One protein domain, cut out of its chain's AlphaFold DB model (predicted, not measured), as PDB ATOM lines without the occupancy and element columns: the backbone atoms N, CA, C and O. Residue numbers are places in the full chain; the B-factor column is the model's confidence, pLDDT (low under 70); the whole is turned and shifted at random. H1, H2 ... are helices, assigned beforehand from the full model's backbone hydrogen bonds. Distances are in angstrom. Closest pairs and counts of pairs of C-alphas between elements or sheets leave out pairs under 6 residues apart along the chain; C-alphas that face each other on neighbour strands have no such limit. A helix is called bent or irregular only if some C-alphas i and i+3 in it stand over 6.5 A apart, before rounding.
ATOM      1  N   ASP A   3     -29.318   7.493 -29.819       95.75
ATOM      2  CA  ASP A   3     -29.157   8.245 -28.555       95.75
ATOM      3  C   ASP A   3     -29.137   7.380 -27.285       95.75
ATOM      4  O   ASP A   3     -28.700   7.819 -26.230       95.75
ATOM      5  N   ASN A   4     -29.645   6.148 -27.366       94.88
ATOM      6  CA  ASN A   4     -29.789   5.242 -26.225       94.88
ATOM      7  C   ASN A   4     -28.955   3.967 -26.386       94.88
ATOM      8  O   ASN A   4     -29.196   2.984 -25.682       94.88
ATOM      9  N   TRP A   5     -28.015   3.947 -27.334       94.00
ATOM     10  CA  TRP A   5     -27.311   2.728 -27.714       94.00
ATOM     11  C   TRP A   5     -26.574   2.078 -26.548       94.00
ATOM     12  O   TRP A   5     -26.759   0.888 -26.317       94.00
ATOM     13  N   ASP A   6     -25.827   2.855 -25.768       93.81
ATOM     14  CA  ASP A   6     -25.040   2.310 -24.659       93.81
ATOM     15  C   ASP A   6     -25.941   1.682 -23.591       93.81
ATOM     16  O   ASP A   6     -25.661   0.597 -23.088       93.81
ATOM     17  N   ARG A   7     -27.100   2.296 -23.317       95.19
ATOM     18  CA  ARG A   7     -28.106   1.732 -22.407       95.19
ATOM     19  C   ARG A   7     -28.713   0.442 -22.958       95.19
ATOM     20  O   ARG A   7     -28.908  -0.510 -22.200       95.19
ATOM     21  N   LEU A   8     -29.017   0.395 -24.256       93.62
ATOM     22  CA  LEU A   8     -29.538  -0.806 -24.914       93.62
ATOM     23  C   LEU A   8     -28.510  -1.940 -24.895       93.62
ATOM     24  O   LEU A   8     -28.871  -3.076 -24.595       93.62
ATOM     25  N   LEU A   9     -27.243  -1.632 -25.169       93.19
ATOM     26  CA  LEU A   9     -26.153  -2.599 -25.151       93.19
ATOM     27  C   LEU A   9     -25.883  -3.104 -23.728       93.19
ATOM     28  O   LEU A   9     -25.774  -4.307 -23.526       93.19
ATOM     29  N   MET A  10     -25.869  -2.219 -22.731       94.06
ATOM     30  CA  MET A  10     -25.713  -2.602 -21.325       94.06
ATOM     31  C   MET A  10     -26.855  -3.512 -20.848       94.06
ATOM     32  O   MET A  10     -26.621  -4.460 -20.106       94.06
ATOM     33  N   THR A  11     -28.090  -3.240 -21.280       94.69
ATOM     34  CA  THR A  11     -29.276  -3.972 -20.805       94.69
ATOM     35  C   THR A  11     -29.498  -5.287 -21.562       94.69
ATOM     36  O   THR A  11     -29.942  -6.270 -20.975       94.69
ATOM     37  N   TYR A  12     -29.208  -5.320 -22.866       93.44
ATOM     38  CA  TYR A  12     -29.603  -6.417 -23.760       93.44
ATOM     39  C   TYR A  12     -28.454  -7.005 -24.595       93.44
ATOM     40  O   TYR A  12     -28.695  -7.913 -25.392       93.44
ATOM     41  N   GLY A  13     -27.223  -6.507 -24.450       85.94
ATOM     42  CA  GLY A  13     -26.077  -6.837 -25.308       85.94
ATOM     43  C   GLY A  13     -25.604  -8.289 -25.244       85.94
ATOM     44  O   GLY A  13     -25.020  -8.783 -26.205       85.94
ATOM     45  N   SER A  14     -25.907  -8.993 -24.153       83.06
ATOM     46  CA  SER A  14     -25.635 -10.425 -23.985       83.06
ATOM     47  C   SER A  14     -26.722 -11.336 -24.575       83.06
ATOM     48  O   SER A  14     -26.556 -12.554 -24.576       83.06
ATOM     49  N   GLY A  15     -27.838 -10.777 -25.058       80.94
ATOM     50  CA  GLY A  15     -29.046 -11.534 -25.384       80.94
ATOM     51  C   GLY A  15     -29.564 -11.353 -26.810       80.94
ATOM     52  O   GLY A  15     -29.039 -10.604 -27.627       80.94
ATOM     53  N   PHE A  16     -30.665 -12.042 -27.109       89.19
ATOM     54  CA  PHE A  16     -31.337 -12.004 -28.413       89.19
ATOM     55  C   PHE A  16     -31.947 -10.630 -28.744       89.19
ATOM     56  O   PHE A  16     -31.944 -10.210 -29.902       89.19
ATOM     57  N   LEU A  17     -32.424  -9.897 -27.732       94.00
ATOM     58  CA  LEU A  17     -33.211  -8.672 -27.916       94.00
ATOM     59  C   LEU A  17     -32.451  -7.548 -28.633       94.00
ATOM     60  O   LEU A  17     -33.045  -6.861 -29.464       94.00
ATOM     61  N   ILE A  18     -31.139  -7.393 -28.401       94.50
ATOM     62  CA  ILE A  18     -30.344  -6.381 -29.120       94.50
ATOM     63  C   ILE A  18     -30.347  -6.639 -30.634       94.50
ATOM     64  O   ILE A  18     -30.422  -5.704 -31.432       94.50
ATOM     65  N   THR A  19     -30.366  -7.912 -31.040       95.06
ATOM     66  CA  THR A  19     -30.451  -8.297 -32.451       95.06
ATOM     67  C   THR A  19     -31.840  -8.017 -33.028       95.06
ATOM     68  O   THR A  19     -31.945  -7.544 -34.161       95.06
ATOM     69  N   CYS A  20     -32.907  -8.213 -32.243       95.56
ATOM     70  CA  CYS A  20     -34.272  -7.872 -32.646       95.56
ATOM     71  C   CYS A  20     -34.426  -6.378 -32.916       95.56
ATOM     72  O   CYS A  20     -35.023  -6.013 -33.927       95.56
ATOM     73  N   PHE A  21     -33.867  -5.519 -32.055       95.50
ATOM     74  CA  PHE A  21     -33.931  -4.070 -32.254       95.50
ATOM     75  C   PHE A  21     -33.252  -3.645 -33.552       95.50
ATOM     76  O   PHE A  21     -33.844  -2.903 -34.332       95.50
ATOM     77  N   ILE A  22     -32.049  -4.163 -33.818       96.12
ATOM     78  CA  ILE A  22     -31.325  -3.868 -35.061       96.12
ATOM     79  C   ILE A  22     -32.148  -4.310 -36.267       96.12
ATOM     80  O   ILE A  22     -32.396  -3.503 -37.159       96.12
ATOM     81  N   SER A  23     -32.637  -5.552 -36.263       96.88
ATOM     82  CA  SER A  23     -33.456  -6.079 -37.355       96.88
ATOM     83  C   SER A  23     -34.712  -5.233 -37.587       96.88
ATOM     84  O   SER A  23     -34.983  -4.837 -38.720       96.88
ATOM     85  N   ALA A  24     -35.453  -4.905 -36.527       97.00
ATOM     86  CA  ALA A  24     -36.725  -4.191 -36.617       97.00
ATOM     87  C   ALA A  24     -36.585  -2.727 -37.066       97.00
ATOM     88  O   ALA A  24     -37.514  -2.190 -37.674       97.00
ATOM     89  N   VAL A  25     -35.457  -2.081 -36.753       96.88
ATOM     90  CA  VAL A  25     -35.183  -0.692 -37.142       96.88
ATOM     91  C   VAL A  25     -34.549  -0.640 -38.530       96.88
ATOM     92  O   VAL A  25     -35.105  -0.009 -39.425       96.88
ATOM     93  N   VAL A  26     -33.426  -1.335 -38.734       98.12
ATOM     94  CA  VAL A  26     -32.628  -1.228 -39.967       98.12
ATOM     95  C   VAL A  26     -33.373  -1.811 -41.169       98.12
ATOM     96  O   VAL A  26     -33.390  -1.190 -42.226       98.12
ATOM     97  N   SER A  27     -34.072  -2.944 -41.012       97.19
ATOM     98  CA  SER A  27     -34.747  -3.620 -42.139       97.19
ATOM     99  C   SER A  27     -35.906  -2.825 -42.757       97.19
ATOM    100  O   SER A  27     -36.453  -3.258 -43.770       97.19
ATOM    101  N   LYS A  28     -36.324  -1.708 -42.145       96.75
ATOM    102  CA  LYS A  28     -37.384  -0.833 -42.667       96.75
ATOM    103  C   LYS A  28     -36.868   0.218 -43.644       96.75
ATOM    104  O   LYS A  28     -37.675   0.832 -44.336       96.75
ATOM    105  N   PHE A  29     -35.559   0.448 -43.701       98.25
ATOM    106  CA  PHE A  29     -34.996   1.378 -44.670       98.25
ATOM    107  C   PHE A  29     -34.963   0.767 -46.072       98.25
ATOM    108  O   PHE A  29     -35.063  -0.450 -46.261       98.25
ATOM    109  N   SER A  30     -34.822   1.641 -47.062       97.81
ATOM    110  CA  SER A  30     -34.816   1.268 -48.477       97.81
ATOM    111  C   SER A  30     -33.921   2.165 -49.333       97.81
ATOM    112  O   SER A  30     -34.043   2.164 -50.555       97.81
ATOM    113  N   THR A  31     -33.049   2.967 -48.718       97.62
ATOM    114  CA  THR A  31     -32.167   3.895 -49.435       97.62
ATOM    115  C   THR A  31     -30.707   3.629 -49.095       97.62
ATOM    116  O   THR A  31     -30.387   3.159 -48.000       97.62
ATOM    117  N   SER A  32     -29.815   3.917 -50.044       95.69
ATOM    118  CA  SER A  32     -28.375   3.734 -49.850       95.69
ATOM    119  C   SER A  32     -27.826   4.687 -48.791       95.69
ATOM    120  O   SER A  32     -26.980   4.284 -48.002       95.69
ATOM    121  N   GLU A  33     -28.349   5.912 -48.709       97.81
ATOM    122  CA  GLU A  33     -27.951   6.894 -47.693       97.81
ATOM    123  C   GLU A  33     -28.231   6.367 -46.282       97.81
ATOM    124  O   GLU A  33     -27.400   6.503 -45.389       97.81
ATOM    125  N   LYS A  34     -29.373   5.692 -46.084       97.50
ATOM    126  CA  LYS A  34     -29.700   5.074 -44.795       97.50
ATOM    127  C   LYS A  34     -28.852   3.846 -44.489       97.50
ATOM    128  O   LYS A  34     -28.564   3.609 -43.321       97.50
ATOM    129  N   ALA A  35     -28.445   3.076 -45.499       97.56
ATOM    130  CA  ALA A  35     -27.494   1.985 -45.296       97.56
ATOM    131  C   ALA A  35     -26.135   2.522 -44.812       97.56
ATOM    132  O   ALA A  35     -25.616   2.023 -43.817       97.56
ATOM    133  N   LEU A  36     -25.626   3.589 -45.439       97.88
ATOM    134  CA  LEU A  36     -24.374   4.246 -45.048       97.88
ATOM    135  C   LEU A  36     -24.442   4.818 -43.627       97.88
ATOM    136  O   LEU A  36     -23.563   4.540 -42.819       97.88
ATOM    137  N   GLU A  37     -25.518   5.530 -43.281       97.81
ATOM    138  CA  GLU A  37     -25.712   6.065 -41.924       97.81
ATOM    139  C   GLU A  37     -25.689   4.948 -40.860       97.81
ATOM    140  O   GLU A  37     -25.141   5.108 -39.767       97.81
ATOM    141  N   VAL A  38     -26.269   3.785 -41.179       97.44
ATOM    142  CA  VAL A  38     -26.242   2.609 -40.301       97.44
ATOM    143  C   VAL A  38     -24.826   2.036 -40.195       97.44
ATOM    144  O   VAL A  38     -24.383   1.733 -39.086       97.44
ATOM    145  N   GLU A  39     -24.107   1.892 -41.307       96.88
ATOM    146  CA  GLU A  39     -22.718   1.416 -41.310       96.88
ATOM    147  C   GLU A  39     -21.805   2.324 -40.480       96.88
ATOM    148  O   GLU A  39     -21.090   1.835 -39.600       96.88
ATOM    149  N   GLU A  40     -21.888   3.637 -40.679       97.25
ATOM    150  CA  GLU A  40     -21.134   4.639 -39.922       97.25
ATOM    151  C   GLU A  40     -21.450   4.574 -38.427       97.25
ATOM    152  O   GLU A  40     -20.543   4.579 -37.585       97.25
ATOM    153  N   PHE A  41     -22.733   4.446 -38.076       96.31
ATOM    154  CA  PHE A  41     -23.149   4.345 -36.681       96.31
ATOM    155  C   PHE A  41     -22.525   3.129 -35.976       96.31
ATOM    156  O   PHE A  41     -22.074   3.242 -34.826       96.31
ATOM    157  N   PHE A  42     -22.471   1.980 -36.657       95.94
ATOM    158  CA  PHE A  42     -21.955   0.728 -36.100       95.94
ATOM    159  C   PHE A  42     -20.448   0.512 -36.290       95.94
ATOM    160  O   PHE A  42     -19.895  -0.362 -35.617       95.94
ATOM    161  N   ALA A  43     -19.760   1.315 -37.108       95.12
ATOM    162  CA  ALA A  43     -18.320   1.193 -37.355       95.12
ATOM    163  C   ALA A  43     -17.483   1.245 -36.061       95.12
ATOM    164  O   ALA A  43     -16.571   0.445 -35.873       95.12
ATOM    165  N   SER A  44     -17.841   2.138 -35.130       92.00
ATOM    166  CA  SER A  44     -17.205   2.255 -33.804       92.00
ATOM    167  C   SER A  44     -17.919   1.464 -32.697       92.00
ATOM    168  O   SER A  44     -17.468   1.456 -31.555       92.00
ATOM    169  N   ARG A  45     -19.033   0.788 -33.016       91.62
ATOM    170  CA  ARG A  45     -19.935   0.116 -32.057       91.62
ATOM    171  C   ARG A  45     -20.152  -1.358 -32.396       91.62
ATOM    172  O   ARG A  45     -21.212  -1.923 -32.117       91.62
ATOM    173  N   SER A  46     -19.162  -1.982 -33.033       83.19
ATOM    174  CA  SER A  46     -19.249  -3.391 -33.409       83.19
ATOM    175  C   SER A  46     -19.377  -4.272 -32.161       83.19
ATOM    176  O   SER A  46     -18.695  -4.056 -31.160       83.19
ATOM    177  N   HIS A  47     -20.250  -5.275 -32.221       87.94
ATOM    178  CA  HIS A  47     -20.406  -6.254 -31.154       87.94
ATOM    179  C   HIS A  47     -20.630  -7.642 -31.773       87.94
ATOM    180  O   HIS A  47     -21.491  -7.773 -32.649       87.94
ATOM    181  N   PRO A  48     -19.921  -8.704 -31.342       89.31
ATOM    182  CA  PRO A  48     -20.023 -10.022 -31.973       89.31
ATOM    183  C   PRO A  48     -21.462 -10.544 -32.085       89.31
ATOM    184  O   PRO A  48     -21.845 -11.093 -33.118       89.31
ATOM    185  N   ALA A  49     -22.288 -10.298 -31.060       88.69
ATOM    186  CA  ALA A  49     -23.687 -10.733 -31.034       88.69
ATOM    187  C   ALA A  49     -24.563 -10.088 -32.126       88.69
ATOM    188  O   ALA A  49     -25.579 -10.667 -32.508       88.69
ATOM    189  N   ILE A  50     -24.190  -8.909 -32.639       92.88
ATOM    190  CA  ILE A  50     -25.009  -8.165 -33.606       92.88
ATOM    191  C   ILE A  50     -24.496  -8.247 -35.038       92.88
ATOM    192  O   ILE A  50     -25.275  -8.014 -35.958       92.88
ATOM    193  N   THR A  51     -23.223  -8.600 -35.246       94.00
ATOM    194  CA  THR A  51     -22.549  -8.544 -36.554       94.00
ATOM    195  C   THR A  51     -23.350  -9.218 -37.665       94.00
ATOM    196  O   THR A  51     -23.552  -8.634 -38.729       94.00
ATOM    197  N   ARG A  52     -23.845 -10.438 -37.422       95.44
ATOM    198  CA  ARG A  52     -24.638 -11.178 -38.415       95.44
ATOM    199  C   ARG A  52     -25.942 -10.453 -38.743       95.44
ATOM    200  O   ARG A  52     -26.254 -10.253 -39.912       95.44
ATOM    201  N   THR A  53     -26.698 -10.067 -37.718       96.25
ATOM    202  CA  THR A  53     -28.004  -9.421 -37.892       96.25
ATOM    203  C   THR A  53     -27.872  -8.054 -38.551       96.25
ATOM    204  O   THR A  53     -28.705  -7.706 -39.383       96.25
ATOM    205  N   LEU A  54     -26.813  -7.307 -38.235       96.69
ATOM    206  CA  LEU A  54     -26.519  -6.029 -38.871       96.69
ATOM    207  C   LEU A  54     -26.295  -6.200 -40.380       96.69
ATOM    208  O   LEU A  54     -26.988  -5.552 -41.160       96.69
ATOM    209  N   LYS A  55     -25.423  -7.133 -40.789       97.31
ATOM    210  CA  LYS A  55     -25.167  -7.438 -42.210       97.31
ATOM    211  C   LYS A  55     -26.443  -7.829 -42.957       97.31
ATOM    212  O   LYS A  55     -26.776  -7.223 -43.966       97.31
ATOM    213  N   GLN A  56     -27.210  -8.769 -42.409       98.06
ATOM    214  CA  GLN A  56     -28.471  -9.213 -43.017       98.06
ATOM    215  C   GLN A  56     -29.521  -8.096 -43.106       98.06
ATOM    216  O   GLN A  56     -30.341  -8.072 -44.022       98.06
ATOM    217  N   SER A  57     -29.529  -7.175 -42.140       98.19
ATOM    218  CA  SER A  57     -30.453  -6.040 -42.169       98.19
ATOM    219  C   SER A  57     -30.041  -5.025 -43.234       98.19
ATOM    220  O   SER A  57     -30.911  -4.540 -43.947       98.19
ATOM    221  N   LEU A  58     -28.741  -4.759 -43.407       98.38
ATOM    222  CA  LEU A  58     -28.216  -3.918 -44.492       98.38
ATOM    223  C   LEU A  58     -28.504  -4.525 -45.875       98.38
ATOM    224  O   LEU A  58     -28.991  -3.831 -46.766       98.38
ATOM    225  N   GLU A  59     -28.320  -5.839 -46.033       98.31
ATOM    226  CA  GLU A  59     -28.730  -6.561 -47.247       98.31
ATOM    227  C   GLU A  59     -30.220  -6.341 -47.551       98.31
ATOM    228  O   GLU A  59     -30.592  -6.061 -48.695       98.31
ATOM    229  N   ARG A  60     -31.082  -6.378 -46.522       98.38
ATOM    230  CA  ARG A  60     -32.516  -6.082 -46.660       98.38
ATOM    231  C   ARG A  60     -32.770  -4.659 -47.150       98.38
ATOM    232  O   ARG A  60     -33.618  -4.480 -48.016       98.38
ATOM    233  N   VAL A  61     -32.042  -3.663 -46.637       98.50
ATOM    234  CA  VAL A  61     -32.171  -2.262 -47.080       98.50
ATOM    235  C   VAL A  61     -31.921  -2.146 -48.581       98.50
ATOM    236  O   VAL A  61     -32.706  -1.522 -49.299       98.50
ATOM    237  N   HIS A  62     -30.874  -2.804 -49.082       97.62
ATOM    238  CA  HIS A  62     -30.566  -2.804 -50.511       97.62
ATOM    239  C   HIS A  62     -31.624  -3.536 -51.346       97.62
ATOM    240  O   HIS A  62     -31.994  -3.051 -52.417       97.62
ATOM    241  N   ILE A  63     -32.132  -4.677 -50.867       98.00
ATOM    242  CA  ILE A  63     -33.223  -5.411 -51.528       98.00
ATOM    243  C   ILE A  63     -34.486  -4.547 -51.596       98.00
ATOM    244  O   ILE A  63     -35.074  -4.420 -52.668       98.00
ATOM    245  N   ASN A  64     -34.867  -3.901 -50.493       97.69
ATOM    246  CA  ASN A  64     -36.024  -3.009 -50.439       97.69
ATOM    247  C   ASN A  64     -35.877  -1.856 -51.438       97.69
ATOM    248  O   ASN A  64     -36.807  -1.575 -52.189       97.69
ATOM    249  N   GLY A  65     -34.704  -1.220 -51.491       97.12
ATOM    250  CA  GLY A  65     -34.439  -0.142 -52.443       97.12
ATOM    251  C   GLY A  65     -34.558  -0.587 -53.899       97.12
ATOM    252  O   GLY A  65     -35.153   0.119 -54.713       97.12
ATOM    253  N   LYS A  66     -34.053  -1.780 -54.234       96.38
ATOM    254  CA  LYS A  66     -34.220  -2.370 -55.573       96.38
ATOM    255  C   LYS A  66     -35.684  -2.689 -55.880       96.38
ATOM    256  O   LYS A  66     -36.140  -2.387 -56.976       96.38
ATOM    257  N   CYS A  67     -36.413  -3.253 -54.918       94.94
ATOM    258  CA  CYS A  67     -37.830  -3.579 -55.062       94.94
ATOM    259  C   CYS A  67     -38.669  -2.321 -55.333       94.94
ATOM    260  O   CYS A  67     -39.457  -2.304 -56.272       94.94
ATOM    261  N   ILE A  68     -38.434  -1.234 -54.586       93.25
ATOM    262  CA  ILE A  68     -39.118   0.050 -54.804       93.25
ATOM    263  C   ILE A  68     -38.813   0.614 -56.193       93.25
ATOM    264  O   ILE A  68     -39.739   1.015 -56.889       93.25
ATOM    265  N   LYS A  69     -37.543   0.619 -56.618       92.81
ATOM    266  CA  LYS A  69     -37.170   1.097 -57.960       92.81
ATOM    267  C   LYS A  69     -37.854   0.285 -59.061       92.81
ATOM    268  O   LYS A  69     -38.469   0.863 -59.947       92.81
ATOM    269  N   SER A  70     -37.828  -1.044 -58.949       91.56
ATOM    270  CA  SER A  70     -38.505  -1.937 -59.896       91.56
ATOM    271  C   SER A  70     -40.011  -1.671 -59.951       91.56
ATOM    272  O   SER A  70     -40.576  -1.576 -61.034       91.56
ATOM    273  N   ALA A  71     -40.659  -1.506 -58.795       89.31
ATOM    274  CA  ALA A  71     -42.088  -1.215 -58.713       89.31
ATOM    275  C   ALA A  71     -42.453   0.166 -59.292       89.31
ATOM    276  O   ALA A  71     -43.558   0.348 -59.791       89.31
ATOM    277  N   GLN A  72     -41.543   1.145 -59.229       86.50
ATOM    278  CA  GLN A  72     -41.730   2.471 -59.832       86.50
ATOM    279  C   GLN A  72     -41.572   2.455 -61.356       86.50
ATOM    280  O   GLN A  72     -42.273   3.183 -62.057       86.50
ATOM    281  N   GLU A  73     -40.646   1.647 -61.874       87.25
ATOM    282  CA  GLU A  73     -40.427   1.475 -63.315       87.25
ATOM    283  C   GLU A  73     -41.564   0.674 -63.975       87.25
ATOM    284  O   GLU A  73     -41.868   0.851 -65.159       87.25
ATOM    285  N   GLU A  74     -42.244  -0.168 -63.197       86.50
ATOM    286  CA  GLU A  74     -43.389  -0.951 -63.638       86.50
ATOM    287  C   GLU A  74     -44.663  -0.091 -63.750       86.50
ATOM    288  O   GLU A  74     -45.461   0.032 -62.820       86.50
ATOM    289  N   LYS A  75     -44.901   0.467 -64.945       73.75
ATOM    290  CA  LYS A  75     -46.127   1.230 -65.273       73.75
ATOM    291  C   LYS A  75     -47.422   0.483 -64.922       73.75
ATOM    292  O   LYS A  75     -48.370   1.096 -64.443       73.75
ATOM    293  N   SER A  76     -47.414  -0.841 -65.099       81.81
ATOM    294  CA  SER A  76     -48.539  -1.737 -64.806       81.81
ATOM    295  C   SER A  76     -49.057  -1.576 -63.373       81.81
ATOM    296  O   SER A  76     -50.265  -1.502 -63.162       81.81
ATOM    297  N   LEU A  77     -48.172  -1.438 -62.380       80.69
ATOM    298  CA  LEU A  77     -48.591  -1.369 -60.980       80.69
ATOM    299  C   LEU A  77     -49.378  -0.087 -60.675       80.69
ATOM    300  O   LEU A  77     -50.414  -0.133 -60.010       80.69
ATOM    301  N   ALA A  78     -48.908   1.056 -61.175       81.88
ATOM    302  CA  ALA A  78     -49.592   2.333 -60.987       81.88
ATOM    303  C   ALA A  78     -50.971   2.344 -61.665       81.88
ATOM    304  O   ALA A  78     -51.923   2.909 -61.123       81.88
ATOM    305  N   ASP A  79     -51.080   1.708 -62.829       84.31
ATOM    306  CA  ASP A  79     -52.331   1.617 -63.575       84.31
ATOM    307  C   ASP A  79     -53.325   0.663 -62.893       84.31
ATOM    308  O   ASP A  79     -54.478   1.044 -62.694       84.31
ATOM    309  N   VAL A  80     -52.874  -0.494 -62.391       86.12
ATOM    310  CA  VAL A  80     -53.707  -1.414 -61.590       86.12
ATOM    311  C   VAL A  80     -54.229  -0.739 -60.318       86.12
ATOM    312  O   VAL A  80     -55.406  -0.872 -59.986       86.12
ATOM    313  N   VAL A  81     -53.390   0.021 -59.605       86.38
ATOM    314  CA  VAL A  81     -53.825   0.755 -58.402       86.38
ATOM    315  C   VAL A  81     -54.890   1.799 -58.744       86.38
ATOM    316  O   VAL A  81     -55.870   1.924 -58.007       86.38
ATOM    317  N   LYS A  82     -54.745   2.520 -59.864       87.44
ATOM    318  CA  LYS A  82     -55.783   3.449 -60.338       87.44
ATOM    319  C   LYS A  82     -57.077   2.706 -60.656       87.44
ATOM    320  O   LYS A  82     -58.125   3.108 -60.164       87.44
ATOM    321  N   GLU A  83     -57.023   1.625 -61.429       88.38
ATOM    322  CA  GLU A  83     -58.220   0.849 -61.778       88.38
ATOM    323  C   GLU A  83     -58.957   0.319 -60.543       88.38
ATOM    324  O   GLU A  83     -60.184   0.410 -60.473       88.38
ATOM    325  N   LEU A  84     -58.226  -0.183 -59.544       88.06
ATOM    326  CA  LEU A  84     -58.807  -0.642 -58.280       88.06
ATOM    327  C   LEU A  84     -59.436   0.500 -57.475       88.06
ATOM    328  O   LEU A  84     -60.501   0.307 -56.896       88.06
ATOM    329  N   ALA A  85     -58.818   1.683 -57.456       88.06
ATOM    330  CA  ALA A  85     -59.359   2.849 -56.759       88.06
ATOM    331  C   ALA A  85     -60.654   3.383 -57.402       88.06
ATOM    332  O   ALA A  85     -61.500   3.931 -56.699       88.06
ATOM    333  N   TYR A  86     -60.816   3.220 -58.721       86.50
ATOM    334  CA  TYR A  86     -62.007   3.660 -59.459       86.50
ATOM    335  C   TYR A  86     -63.079   2.573 -59.631       86.50
ATOM    336  O   TYR A  86     -64.188   2.882 -60.079       86.50
ATOM    337  N   ARG A  87     -62.806   1.313 -59.258       82.50
ATOM    338  CA  ARG A  87     -63.844   0.280 -59.137       82.50
ATOM    339  C   ARG A  87     -64.699   0.561 -57.898       82.50
ATOM    340  O   ARG A  87     -64.425   0.065 -56.811       82.50
TER     341      ARG A  87
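What this domain is: This is residues 3 to 87 of the 89 residues of an uncharacterized protein of Coptis chinensis (UniProt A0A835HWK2). One long helix, H4, makes the spine of the model: H2 packs on its residues 49 to 61 and H3 on its residues 58 to 65, and at its far end H5 turns off at a corner to make an L. H1 folds back beside the first residues of H2 at the other end of the body, while residues 70 to 87, which hold the last four residues of H4 and the whole of H5, stick out as an arm. The printed part has 85 residues with five named helices in the order H1, H2, H3, H4, H5 and no named strand, and its class is all helix. The whole is loose, with a radius of gyration of the C-alphas of 17.3 A, and the C-alphas span 53 by 23 by 22 A, the arm adding to the length.

How they stand to each other: H1, residues 3 to 12, and H2, residues 16 to 26, only just touch, and only at the corner by their link, with 3 pairs of C-alphas within 8 A; the closest C-alphas are those of Tyr 12 and Ile 18, 5.4 A apart. They run opposite ways at a shallow tilt of 28 degrees. H2 and H3, residues 32 to 43, are close but not clearly touching, the closest C-alphas being those of Val 26 and Val 38, 7.5 A apart. H4, residues 48 to 73, touches H2 with its residues 49 to 61 alone; the closest C-alphas are those of Thr 19 and Ile 50, 5.6 A apart. H2 and H4 run the same way at a shallow tilt of 25 degrees. H3 and H4 form a helical hairpin, opposite ways at a shallow tilt of 7 degrees. Residues 32 to 35 of H3 touch residues 58 to 65 of H4, the closest C-alphas being those of Ala 35 and Leu 58, 6.0 A apart. H5, residues 75 to 86, is about perpendicular to H4, at 77 degrees, and close but not clearly touching, with the C-alphas of Ala 71 and Leu 77 closest at 6.9 A. H1 is apart from H3, H4 and H5. In H2, H3 and H5 every O i to N i+4 pair is within hydrogen-bond range; in H1 5 of 6 are, and in H4 20 of 22.

Where its parts are: H1 begins at C-alpha 3, at (-29.157, 8.245, -28.555), and is irregular, with C-alphas 3 and 6 lying 8.2 A apart. H4 measures 39.1 A from C-alpha 48, at (-20.023, -10.022, -31.973), to C-alpha 73; it too is irregular, with C-alphas 49 and 52 lying 7.5 A apart. H1 measures 15.4 A, H2 15.9 A, H3 16.2 A, and H5 17.1 A, ending at C-alpha 86, at (-62.007, 3.660, -59.459).

The domain as a whole: The C-alphas of Met 10 and Arg 87 are the two farthest apart, at 53.8 A. Without residues 70 to 87, which stand free, the body spans 38 by 20 by 18 A. The printed part has no cut, and the four links between helices are tight. The mean pLDDT of the printed part is 92.8, and no printed residue is under 70.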